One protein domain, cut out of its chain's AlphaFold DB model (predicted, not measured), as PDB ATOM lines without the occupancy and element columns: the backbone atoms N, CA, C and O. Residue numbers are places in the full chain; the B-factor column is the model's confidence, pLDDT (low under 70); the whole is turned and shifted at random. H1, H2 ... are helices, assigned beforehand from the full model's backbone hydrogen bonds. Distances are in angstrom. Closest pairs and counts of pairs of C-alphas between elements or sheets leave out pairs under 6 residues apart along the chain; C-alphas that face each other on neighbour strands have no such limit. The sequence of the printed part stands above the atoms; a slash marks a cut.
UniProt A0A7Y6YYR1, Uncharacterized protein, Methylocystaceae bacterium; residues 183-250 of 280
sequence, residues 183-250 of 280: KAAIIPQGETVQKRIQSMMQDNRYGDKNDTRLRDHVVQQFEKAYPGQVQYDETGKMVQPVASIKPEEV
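What this domain is: This is residues 183 to 250 of the 280 residues of an uncharacterized protein of Methylocystaceae bacterium (UniProt A0A7Y6YYR1). There is little regular structure here: two helices, H1 and H3, lie side by side and run opposite ways, short H2 sits at one end of the pair, and residues 226 to 250 run out from H3 and fold back. The 68 printed residues hold, in order, H1, H2 and H3 with no named strand; the class is all helix, with 26 residues in named elements. The whole is loose, radius of gyration of the C-alphas 13.7 A, and elongated, spanning 47 by 26 by 16 A.

How they stand to each other: From residue 183, go on to H1, residues 193 to 201, which touches H3, residues 213 to 225, at a shallow tilt of 10 degrees, opposite ways; their closest C-alphas, Ile 197 and Val 218, are 6.5 A apart. H2, residues 204 to 207, and H3 only just touch, only at the corner, with 3 pairs of C-alphas within 8 A; residues 214 to 215 alone of H3 take part, and the closest C-alphas, Tyr 206 and Arg 215, are 5.8 A apart. In H1 and H3 every O i to N i+4 pair is within hydrogen-bond range; H2 is too short for one.

Where its parts are: Find C-alpha 193 at (183.055, 157.579, 118.691); H1 runs 12.8 A from there. H3 runs 18.1 A to C-alpha 225 at (183.823, 164.654, 116.925).

The domain as a whole: The C-alphas of Lys 183 and Glu 234, the two farthest apart, are 47.3 A apart. The printed part has no cut, both links between helices are tight, and residue 183 alone has pLDDT under 70.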
ATOM      1  N   LYS A 183     198.219 149.699 101.997       66.56
ATOM      2  CA  LYS A 183     197.059 149.793 101.083       66.56
ATOM      3  C   LYS A 183     195.721 149.372 101.678       66.56
ATOM      4  O   LYS A 183     194.686 149.577 101.055       66.56
ATOM      5  N   ALA A 184     195.720 148.727 102.840       78.94
ATOM      6  CA  ALA A 184     194.474 148.276 103.444       78.94
ATOM      7  C   ALA A 184     193.788 149.447 104.154       78.94
ATOM      8  O   ALA A 184     194.353 150.018 105.093       78.94
ATOM      9  N   ALA A 185     192.577 149.787 103.718       88.06
ATOM     10  CA  ALA A 185     191.728 150.741 104.416       88.06
ATOM     11  C   ALA A 185     191.486 150.302 105.871       88.06
ATOM     12  O   ALA A 185     191.279 149.116 106.144       88.06
ATOM     13  N   ILE A 186     191.512 151.253 106.804       89.12
ATOM     14  CA  ILE A 186     191.225 150.999 108.221       89.12
ATOM     15  C   ILE A 186     189.763 151.323 108.465       89.12
ATOM     16  O   ILE A 186     189.351 152.482 108.403       89.12
ATOM     17  N   ILE A 187     188.984 150.290 108.768       91.00
ATOM     18  CA  ILE A 187     187.598 150.448 109.198       91.00
ATOM     19  C   ILE A 187     187.604 150.586 110.726       91.00
ATOM     20  O   ILE A 187     187.987 149.629 111.406       91.00
ATOM     21  N   PRO A 188     187.198 151.740 111.284       92.56
ATOM     22  CA  PRO A 188     187.189 151.946 112.722       92.56
ATOM     23  C   PRO A 188     186.173 151.019 113.399       92.56
ATOM     24  O   PRO A 188     185.066 150.807 112.900       92.56
ATOM     25  N   GLN A 189     186.535 150.488 114.564       91.38
ATOM     26  CA  GLN A 189     185.724 149.539 115.325       91.38
ATOM     27  C   GLN A 189     185.278 150.125 116.666       91.38
ATOM     28  O   GLN A 189     186.016 150.855 117.321       91.38
ATOM     29  N   GLY A 190     184.064 149.780 117.096       92.06
ATOM     30  CA  GLY A 190     183.535 150.155 118.407       92.06
ATOM     31  C   GLY A 190     182.138 150.771 118.365       92.06
ATOM     32  O   GLY A 190     181.674 151.271 117.339       92.06
ATOM     33  N   GLU A 191     181.478 150.724 119.520       94.31
ATOM     34  CA  GLU A 191     180.118 151.239 119.736       94.31
ATOM     35  C   GLU A 191     180.084 152.743 120.034       94.31
ATOM     36  O   GLU A 191     179.033 153.362 119.953       94.31
ATOM     37  N   THR A 192     181.225 153.344 120.383       95.19
ATOM     38  CA  THR A 192     181.336 154.779 120.672       95.19
ATOM     39  C   THR A 192     182.315 155.449 119.718       95.19
ATOM     40  O   THR A 192     183.242 154.811 119.211       95.19
ATOM     41  N   VAL A 193     182.141 156.757 119.504       95.56
ATOM     42  CA  VAL A 193     183.055 157.579 118.691       95.56
ATOM     43  C   VAL A 193     184.488 157.480 119.213       95.56
ATOM     44  O   VAL A 193     185.413 157.240 118.443       95.56
ATOM     45  N   GLN A 194     184.667 157.566 120.533       93.94
ATOM     46  CA  GLN A 194     185.980 157.452 121.165       93.94
ATOM     47  C   GLN A 194     186.647 156.097 120.889       93.94
ATOM     48  O   GLN A 194     187.808 156.076 120.490       93.94
ATOM     49  N   LYS A 195     185.923 154.975 121.036       94.69
ATOM     50  CA  LYS A 195     186.470 153.635 120.749       94.69
ATOM     51  C   LYS A 195     186.847 153.482 119.276       94.69
ATOM     52  O   LYS A 195     187.898 152.926 118.975       94.69
ATOM     53  N   ARG A 196     186.039 154.039 118.370       96.00
ATOM     54  CA  ARG A 196     186.323 154.054 116.930       96.00
ATOM     55  C   ARG A 196     187.593 154.821 116.595       96.00
ATOM     56  O   ARG A 196     188.457 154.273 115.914       96.00
ATOM     57  N   ILE A 197     187.754 156.030 117.126       95.25
ATOM     58  CA  ILE A 197     188.981 156.819 116.954       95.25
ATOM     59  C   ILE A 197     190.184 156.075 117.555       95.25
ATOM     60  O   ILE A 197     191.212 155.925 116.898       95.25
ATOM     61  N   GLN A 198     190.034 155.518 118.760       95.50
ATOM     62  CA  GLN A 198     191.087 154.756 119.433       95.50
ATOM     63  C   GLN A 198     191.505 153.504 118.644       95.50
ATOM     64  O   GLN A 198     192.694 153.201 118.586       95.50
ATOM     65  N   SER A 199     190.569 152.809 117.991       95.31
ATOM     66  CA  SER A 199     190.885 151.642 117.156       95.31
ATOM     67  C   SER A 199     191.798 151.990 115.973       95.31
ATOM     68  O   SER A 199     192.648 151.187 115.602       95.31
ATOM     69  N   MET A 200     191.697 153.211 115.430       95.19
ATOM     70  CA  MET A 200     192.613 153.694 114.391       95.19
ATOM     71  C   MET A 200     194.004 154.009 114.954       95.19
ATOM     72  O   MET A 200     195.002 153.772 114.280       95.19
ATOM     73  N   MET A 201     194.088 154.499 116.196       94.94
ATOM     74  CA  MET A 201     195.366 154.771 116.872       94.94
ATOM     75  C   MET A 201     196.136 153.497 117.245       94.94
ATOM     76  O   MET A 201     197.351 153.543 117.412       94.94
ATOM     77  N   GLN A 202     195.435 152.370 117.396       94.12
ATOM     78  CA  GLN A 202     196.040 151.061 117.657       94.12
ATOM     79  C   GLN A 202     196.663 150.428 116.403       94.12
ATOM     80  O   GLN A 202     197.423 149.467 116.527       94.12
ATOM     81  N   ASP A 203     196.360 150.933 115.201       93.81
ATOM     82  CA  ASP A 203     197.007 150.455 113.979       93.81
ATOM     83  C   ASP A 203     198.503 150.812 114.022       93.81
ATOM     84  O   ASP A 203     198.889 151.943 114.324       93.81
ATOM     85  N   ASN A 204     199.362 149.847 113.684       89.50
ATOM     86  CA  ASN A 204     200.818 150.019 113.694       89.50
ATOM     87  C   ASN A 204     201.294 151.206 112.832       89.50
ATOM     88  O   ASN A 204     202.363 151.756 113.089       89.50
ATOM     89  N   ARG A 205     200.509 151.612 111.822       90.12
ATOM     90  CA  ARG A 205     200.789 152.780 110.974       90.12
ATOM     91  C   ARG A 205     200.685 154.104 111.721       90.12
ATOM     92  O   ARG A 205     201.330 155.064 111.318       90.12
ATOM     93  N   TYR A 206     199.922 154.175 112.814       92.88
ATOM     94  CA  TYR A 206     199.754 155.418 113.571       92.88
ATOM     95  C   TYR A 206     201.084 155.890 114.183       92.88
ATOM     96  O   TYR A 206     201.357 157.087 114.242       92.88
ATOM     97  N   GLY A 207     201.943 154.948 114.589       89.31
ATOM     98  CA  GLY A 207     203.275 155.227 115.128       89.31
ATOM     99  C   GLY A 207     204.375 155.418 114.076       89.31
ATOM    100  O   GLY A 207     205.517 155.701 114.451       89.31
ATOM    101  N   ASP A 208     204.079 155.259 112.780       89.19
ATOM    102  CA  ASP A 208     205.089 155.407 111.732       89.19
ATOM    103  C   ASP A 208     205.483 156.881 111.583       89.19
ATOM    104  O   ASP A 208     204.655 157.758 111.340       89.19
ATOM    105  N   LYS A 209     206.778 157.171 111.721       88.38
ATOM    106  CA  LYS A 209     207.316 158.531 111.595       88.38
ATOM    107  C   LYS A 209     207.257 159.047 110.158       88.38
ATOM    108  O   LYS A 209     207.227 160.261 109.978       88.38
ATOM    109  N   ASN A 210     207.252 158.149 109.175       87.00
ATOM    110  CA  ASN A 210     207.324 158.495 107.757       87.00
ATOM    111  C   ASN A 210     205.947 158.700 107.113       87.00
ATOM    112  O   ASN A 210     205.871 159.321 106.056       87.00
ATOM    113  N   ASP A 211     204.878 158.198 107.735       87.56
ATOM    114  CA  ASP A 211     203.504 158.373 107.266       87.56
ATOM    115  C   ASP A 211     202.684 159.122 108.324       87.56
ATOM    116  O   ASP A 211     202.373 158.604 109.398       87.56
ATOM    117  N   THR A 212     202.366 160.388 108.050       92.50
ATOM    118  CA  THR A 212     201.514 161.199 108.933       92.50
ATOM    119  C   THR A 212     200.041 161.094 108.572       92.50
ATOM    120  O   THR A 212     199.212 161.503 109.372       92.50
ATOM    121  N   ARG A 213     199.679 160.502 107.427       93.56
ATOM    122  CA  ARG A 213     198.317 160.595 106.878       93.56
ATOM    123  C   ARG A 213     197.268 160.026 107.824       93.56
ATOM    124  O   ARG A 213     196.220 160.633 108.014       93.56
ATOM    125  N   LEU A 214     197.555 158.880 108.448       94.31
ATOM    126  CA  LEU A 214     196.652 158.284 109.436       94.31
ATOM    127  C   LEU A 214     196.536 159.152 110.693       94.31
ATOM    128  O   LEU A 214     195.448 159.293 111.242       94.31
ATOM    129  N   ARG A 215     197.645 159.749 111.146       95.12
ATOM    130  CA  ARG A 215     197.636 160.661 112.296       95.12
ATOM    131  C   ARG A 215     196.808 161.904 111.998       95.12
ATOM    132  O   ARG A 215     195.945 162.243 112.799       95.12
ATOM    133  N   ASP A 216     197.017 162.506 110.834       95.19
ATOM    134  CA  ASP A 216     196.290 163.686 110.370       95.19
ATOM    135  C   ASP A 216     194.785 163.382 110.251       95.19
ATOM    136  O   ASP A 216     193.956 164.141 110.753       95.19
ATOM    137  N   HIS A 217     194.418 162.217 109.700       96.06
ATOM    138  CA  HIS A 217     193.022 161.762 109.640       96.06
ATOM    139  C   HIS A 217     192.409 161.565 111.028       96.06
ATOM    140  O   HIS A 217     191.294 162.011 111.283       96.06
ATOM    141  N   VAL A 218     193.125 160.921 111.952       95.69
ATOM    142  CA  VAL A 218     192.661 160.731 113.336       95.69
ATOM    143  C   VAL A 218     192.431 162.075 114.030       95.69
ATOM    144  O   VAL A 218     191.412 162.232 114.703       95.69
ATOM    145  N   VAL A 219     193.332 163.046 113.845       95.69
ATOM    146  CA  VAL A 219     193.173 164.413 114.371       95.69
ATOM    147  C   VAL A 219     191.922 165.063 113.783       95.69
ATOM    148  O   VAL A 219     191.085 165.553 114.536       95.69
ATOM    149  N   GLN A 220     191.726 164.972 112.468       96.12
ATOM    150  CA  GLN A 220     190.545 165.517 111.804       96.12
ATOM    151  C   GLN A 220     189.238 164.884 112.318       96.12
ATOM    152  O   GLN A 220     188.265 165.594 112.578       96.12
ATOM    153  N   GLN A 221     189.201 163.560 112.517       96.00
ATOM    154  CA  GLN A 221     188.036 162.887 113.107       96.00
ATOM    155  C   GLN A 221     187.807 163.317 114.563       96.00
ATOM    156  O   GLN A 221     186.658 163.425 114.988       96.00
ATOM    157  N   PHE A 222     188.871 163.590 115.324       95.44
ATOM    158  CA  PHE A 222     188.764 164.081 116.697       95.44
ATOM    159  C   PHE A 222     188.195 165.504 116.756       95.44
ATOM    160  O   PHE A 222     187.263 165.748 117.517       95.44
ATOM    161  N   GLU A 223     188.683 166.419 115.917       94.75
ATOM    162  CA  GLU A 223     188.163 167.790 115.809       94.75
ATOM    163  C   GLU A 223     186.696 167.810 115.366       94.75
ATOM    164  O   GLU A 223     185.877 168.543 115.924       94.75
ATOM    165  N   LYS A 224     186.341 166.954 114.400       96.00
ATOM    166  CA  LYS A 224     184.958 166.777 113.939       96.00
ATOM    167  C   LYS A 224     184.059 166.223 115.048       96.00
ATOM    168  O   LYS A 224     182.910 166.639 115.174       96.00
ATOM    169  N   ALA A 225     184.569 165.281 115.843       96.00
ATOM    170  CA  ALA A 225     183.823 164.654 116.925       96.00
ATOM    171  C   ALA A 225     183.640 165.563 118.140       96.00
ATOM    172  O   ALA A 225     182.581 165.520 118.760       96.00
ATOM    173  N   TYR A 226     184.634 166.377 118.482       94.81
ATOM    174  CA  TYR A 226     184.632 167.197 119.691       94.81
ATOM    175  C   TYR A 226     184.911 168.669 119.356       94.81
ATOM    176  O   TYR A 226     185.928 169.218 119.782       94.81
ATOM    177  N   PRO A 227     184.014 169.335 118.603       91.50
ATOM    178  CA  PRO A 227     184.149 170.750 118.315       91.50
ATOM    179  C   PRO A 227     183.930 171.541 119.609       91.50
ATOM    180  O   PRO A 227     182.813 171.652 120.112       91.50
ATOM    181  N   GLY A 228     184.998 172.082 120.181       88.38
ATOM    182  CA  GLY A 228     184.892 172.896 121.385       88.38
ATOM    183  C   GLY A 228     186.185 172.971 122.175       88.38
ATOM    184  O   GLY A 228     187.142 172.244 121.931       88.38
ATOM    185  N   GLN A 229     186.204 173.885 123.140       85.81
ATOM    186  CA  GLN A 229     187.279 173.957 124.121       85.81
ATOM    187  C   GLN A 229     187.019 172.955 125.246       85.81
ATOM    188  O   GLN A 229     185.869 172.682 125.599       85.81
ATOM    189  N   VAL A 230     188.103 172.435 125.817       88.25
ATOM    190  CA  VAL A 230     188.064 171.606 127.020       88.25
ATOM    191  C   VAL A 230     187.400 172.405 128.143       88.25
ATOM    192  O   VAL A 230     187.861 173.491 128.490       88.25
ATOM    193  N   GLN A 231     186.302 171.883 128.685       90.44
ATOM    194  CA  GLN A 231     185.602 172.501 129.806       90.44
ATOM    195  C   GLN A 231     186.091 171.892 131.117       90.44
ATOM    196  O   GLN A 231     186.389 170.699 131.184       90.44
ATOM    197  N   TYR A 232     186.148 172.714 132.158       93.00
ATOM    198  CA  TYR A 232     186.438 172.286 133.520       93.00
ATOM    199  C   TYR A 232     185.201 172.536 134.377       93.00
ATOM    200  O   TYR A 232     184.513 173.540 134.188       93.00
ATOM    201  N   ASP A 233     184.894 171.611 135.279       93.19
ATOM    202  CA  ASP A 233     183.829 171.801 136.256       93.19
ATOM    203  C   ASP A 233     184.276 172.738 137.392       93.19
ATOM    204  O   ASP A 233     185.428 173.173 137.464       93.19
ATOM    205  N   GLU A 234     183.359 173.045 138.311       90.75
ATOM    206  CA  GLU A 234     183.626 173.890 139.484       90.75
ATOM    207  C   GLU A 234     184.724 173.318 140.401       90.75
ATOM    208  O   GLU A 234     185.305 174.045 141.204       90.75
ATOM    209  N   THR A 235     185.038 172.024 140.270       91.44
ATOM    210  CA  THR A 235     186.099 171.345 141.026       91.44
ATOM    211  C   THR A 235     187.458 171.393 140.325       91.44
ATOM    212  O   THR A 235     188.444 170.886 140.858       91.44
ATOM    213  N   GLY A 236     187.527 171.995 139.132       91.38
ATOM    214  CA  GLY A 236     188.722 172.020 138.294       91.38
ATOM    215  C   GLY A 236     188.993 170.699 137.567       91.38
ATOM    216  O   GLY A 236     190.080 170.524 137.016       91.38
ATOM    217  N   LYS A 237     188.039 169.758 137.539       88.00
ATOM    218  CA  LYS A 237     188.161 168.512 136.773       88.00
ATOM    219  C   LYS A 237     187.701 168.720 135.341       88.00
ATOM    220  O   LYS A 237     186.743 169.436 135.068       88.00
ATOM    221  N   MET A 238     188.391 168.063 134.415       85.62
ATOM    222  CA  MET A 238     188.054 168.103 132.998       85.62
ATOM    223  C   MET A 238     186.697 167.428 132.766       85.62
ATOM    224  O   MET A 238     186.538 166.235 133.029       85.62
ATOM    225  N   VAL A 239     185.724 168.184 132.264       92.81
ATOM    226  CA  VAL A 239     184.431 167.642 131.851       92.81
ATOM    227  C   VAL A 239     184.647 166.861 130.564       92.81
ATOM    228  O   VAL A 239     185.185 167.389 129.590       92.81
ATOM    229  N   GLN A 240     184.232 165.595 130.556       87.25
ATOM    230  CA  GLN A 240     184.368 164.754 129.374       87.25
ATOM    231  C   GLN A 240     183.528 165.347 128.228       87.25
ATOM    232  O   GLN A 240     182.310 165.488 128.383       87.25
ATOM    233  N   PRO A 241     184.141 165.712 127.088       89.50
ATOM    234  CA  PRO A 241     183.401 166.307 125.990       89.50
ATOM    235  C   PRO A 241     182.441 165.273 125.397       89.50
ATOM    236  O   PRO A 241     182.793 164.111 125.183       89.50
ATOM    237  N   VAL A 242     181.209 165.699 125.128       92.44
ATOM    238  CA  VAL A 242     180.212 164.866 124.451       92.44
ATOM    239  C   VAL A 242     180.469 164.939 122.950       92.44
ATOM    240  O   VAL A 242     180.605 166.030 122.396       92.44
ATOM    241  N   ALA A 243     180.543 163.783 122.290       94.44
ATOM    242  CA  ALA A 243     180.754 163.737 120.849       94.44
ATOM    243  C   ALA A 243     179.570 164.384 120.108       94.44
ATOM    244  O   ALA A 243     178.412 164.054 120.359       94.44
ATOM    245  N   SER A 244     179.872 165.290 119.181       95.62
ATOM    246  CA  SER A 244     178.899 165.955 118.306       95.62
ATOM    247  C   SER A 244     178.466 165.088 117.124       95.62
ATOM    248  O   SER A 244     177.454 165.382 116.493       95.62
ATOM    249  N   ILE A 245     179.212 164.017 116.839       95.38
ATOM    250  CA  ILE A 245     178.918 163.051 115.776       95.38
ATOM    251  C   ILE A 245     178.541 161.693 116.361       95.38
ATOM    252  O   ILE A 245     178.862 161.375 117.509       95.38
ATOM    253  N   LYS A 246     177.880 160.866 115.556       96.38
ATOM    254  CA  LYS A 246     177.580 159.473 115.915       96.38
ATOM    255  C   LYS A 246     178.755 158.541 115.601       96.38
ATOM    256  O   LYS A 246     179.577 158.859 114.744       96.38
ATOM    257  N   PRO A 247     178.841 157.356 116.236       94.81
ATOM    258  CA  PRO A 247     179.885 156.375 115.933       94.81
ATOM    259  C   PRO A 247     179.960 156.019 114.440       94.81
ATOM    260  O   PRO A 247     181.049 155.864 113.895       94.81
ATOM    261  N   GLU A 248     178.820 155.922 113.758       92.94
ATOM    262  CA  GLU A 248     178.743 155.582 112.332       92.94
ATOM    263  C   GLU A 248     179.237 156.702 111.407       92.94
ATOM    264  O   GLU A 248     179.546 156.433 110.250       92.94
ATOM    265  N   GLU A 249     179.329 157.932 111.910       94.75
ATOM    266  CA  GLU A 249     179.795 159.108 111.165       94.75
ATOM    267  C   GLU A 249     181.324 159.279 111.223       94.75
ATOM    268  O   GLU A 249     181.863 160.168 110.561       94.75
ATOM    269  N   VAL A 250     182.021 158.434 111.999       95.62
ATOM    270  CA  VAL A 250     183.488 158.352 111.995       95.62
ATOM    271  C   VAL A 250     183.933 157.681 110.702       95.62
ATOM    272  O   VAL A 250     183.649 156.503 110.467       95.62
TER     273      VAL A 250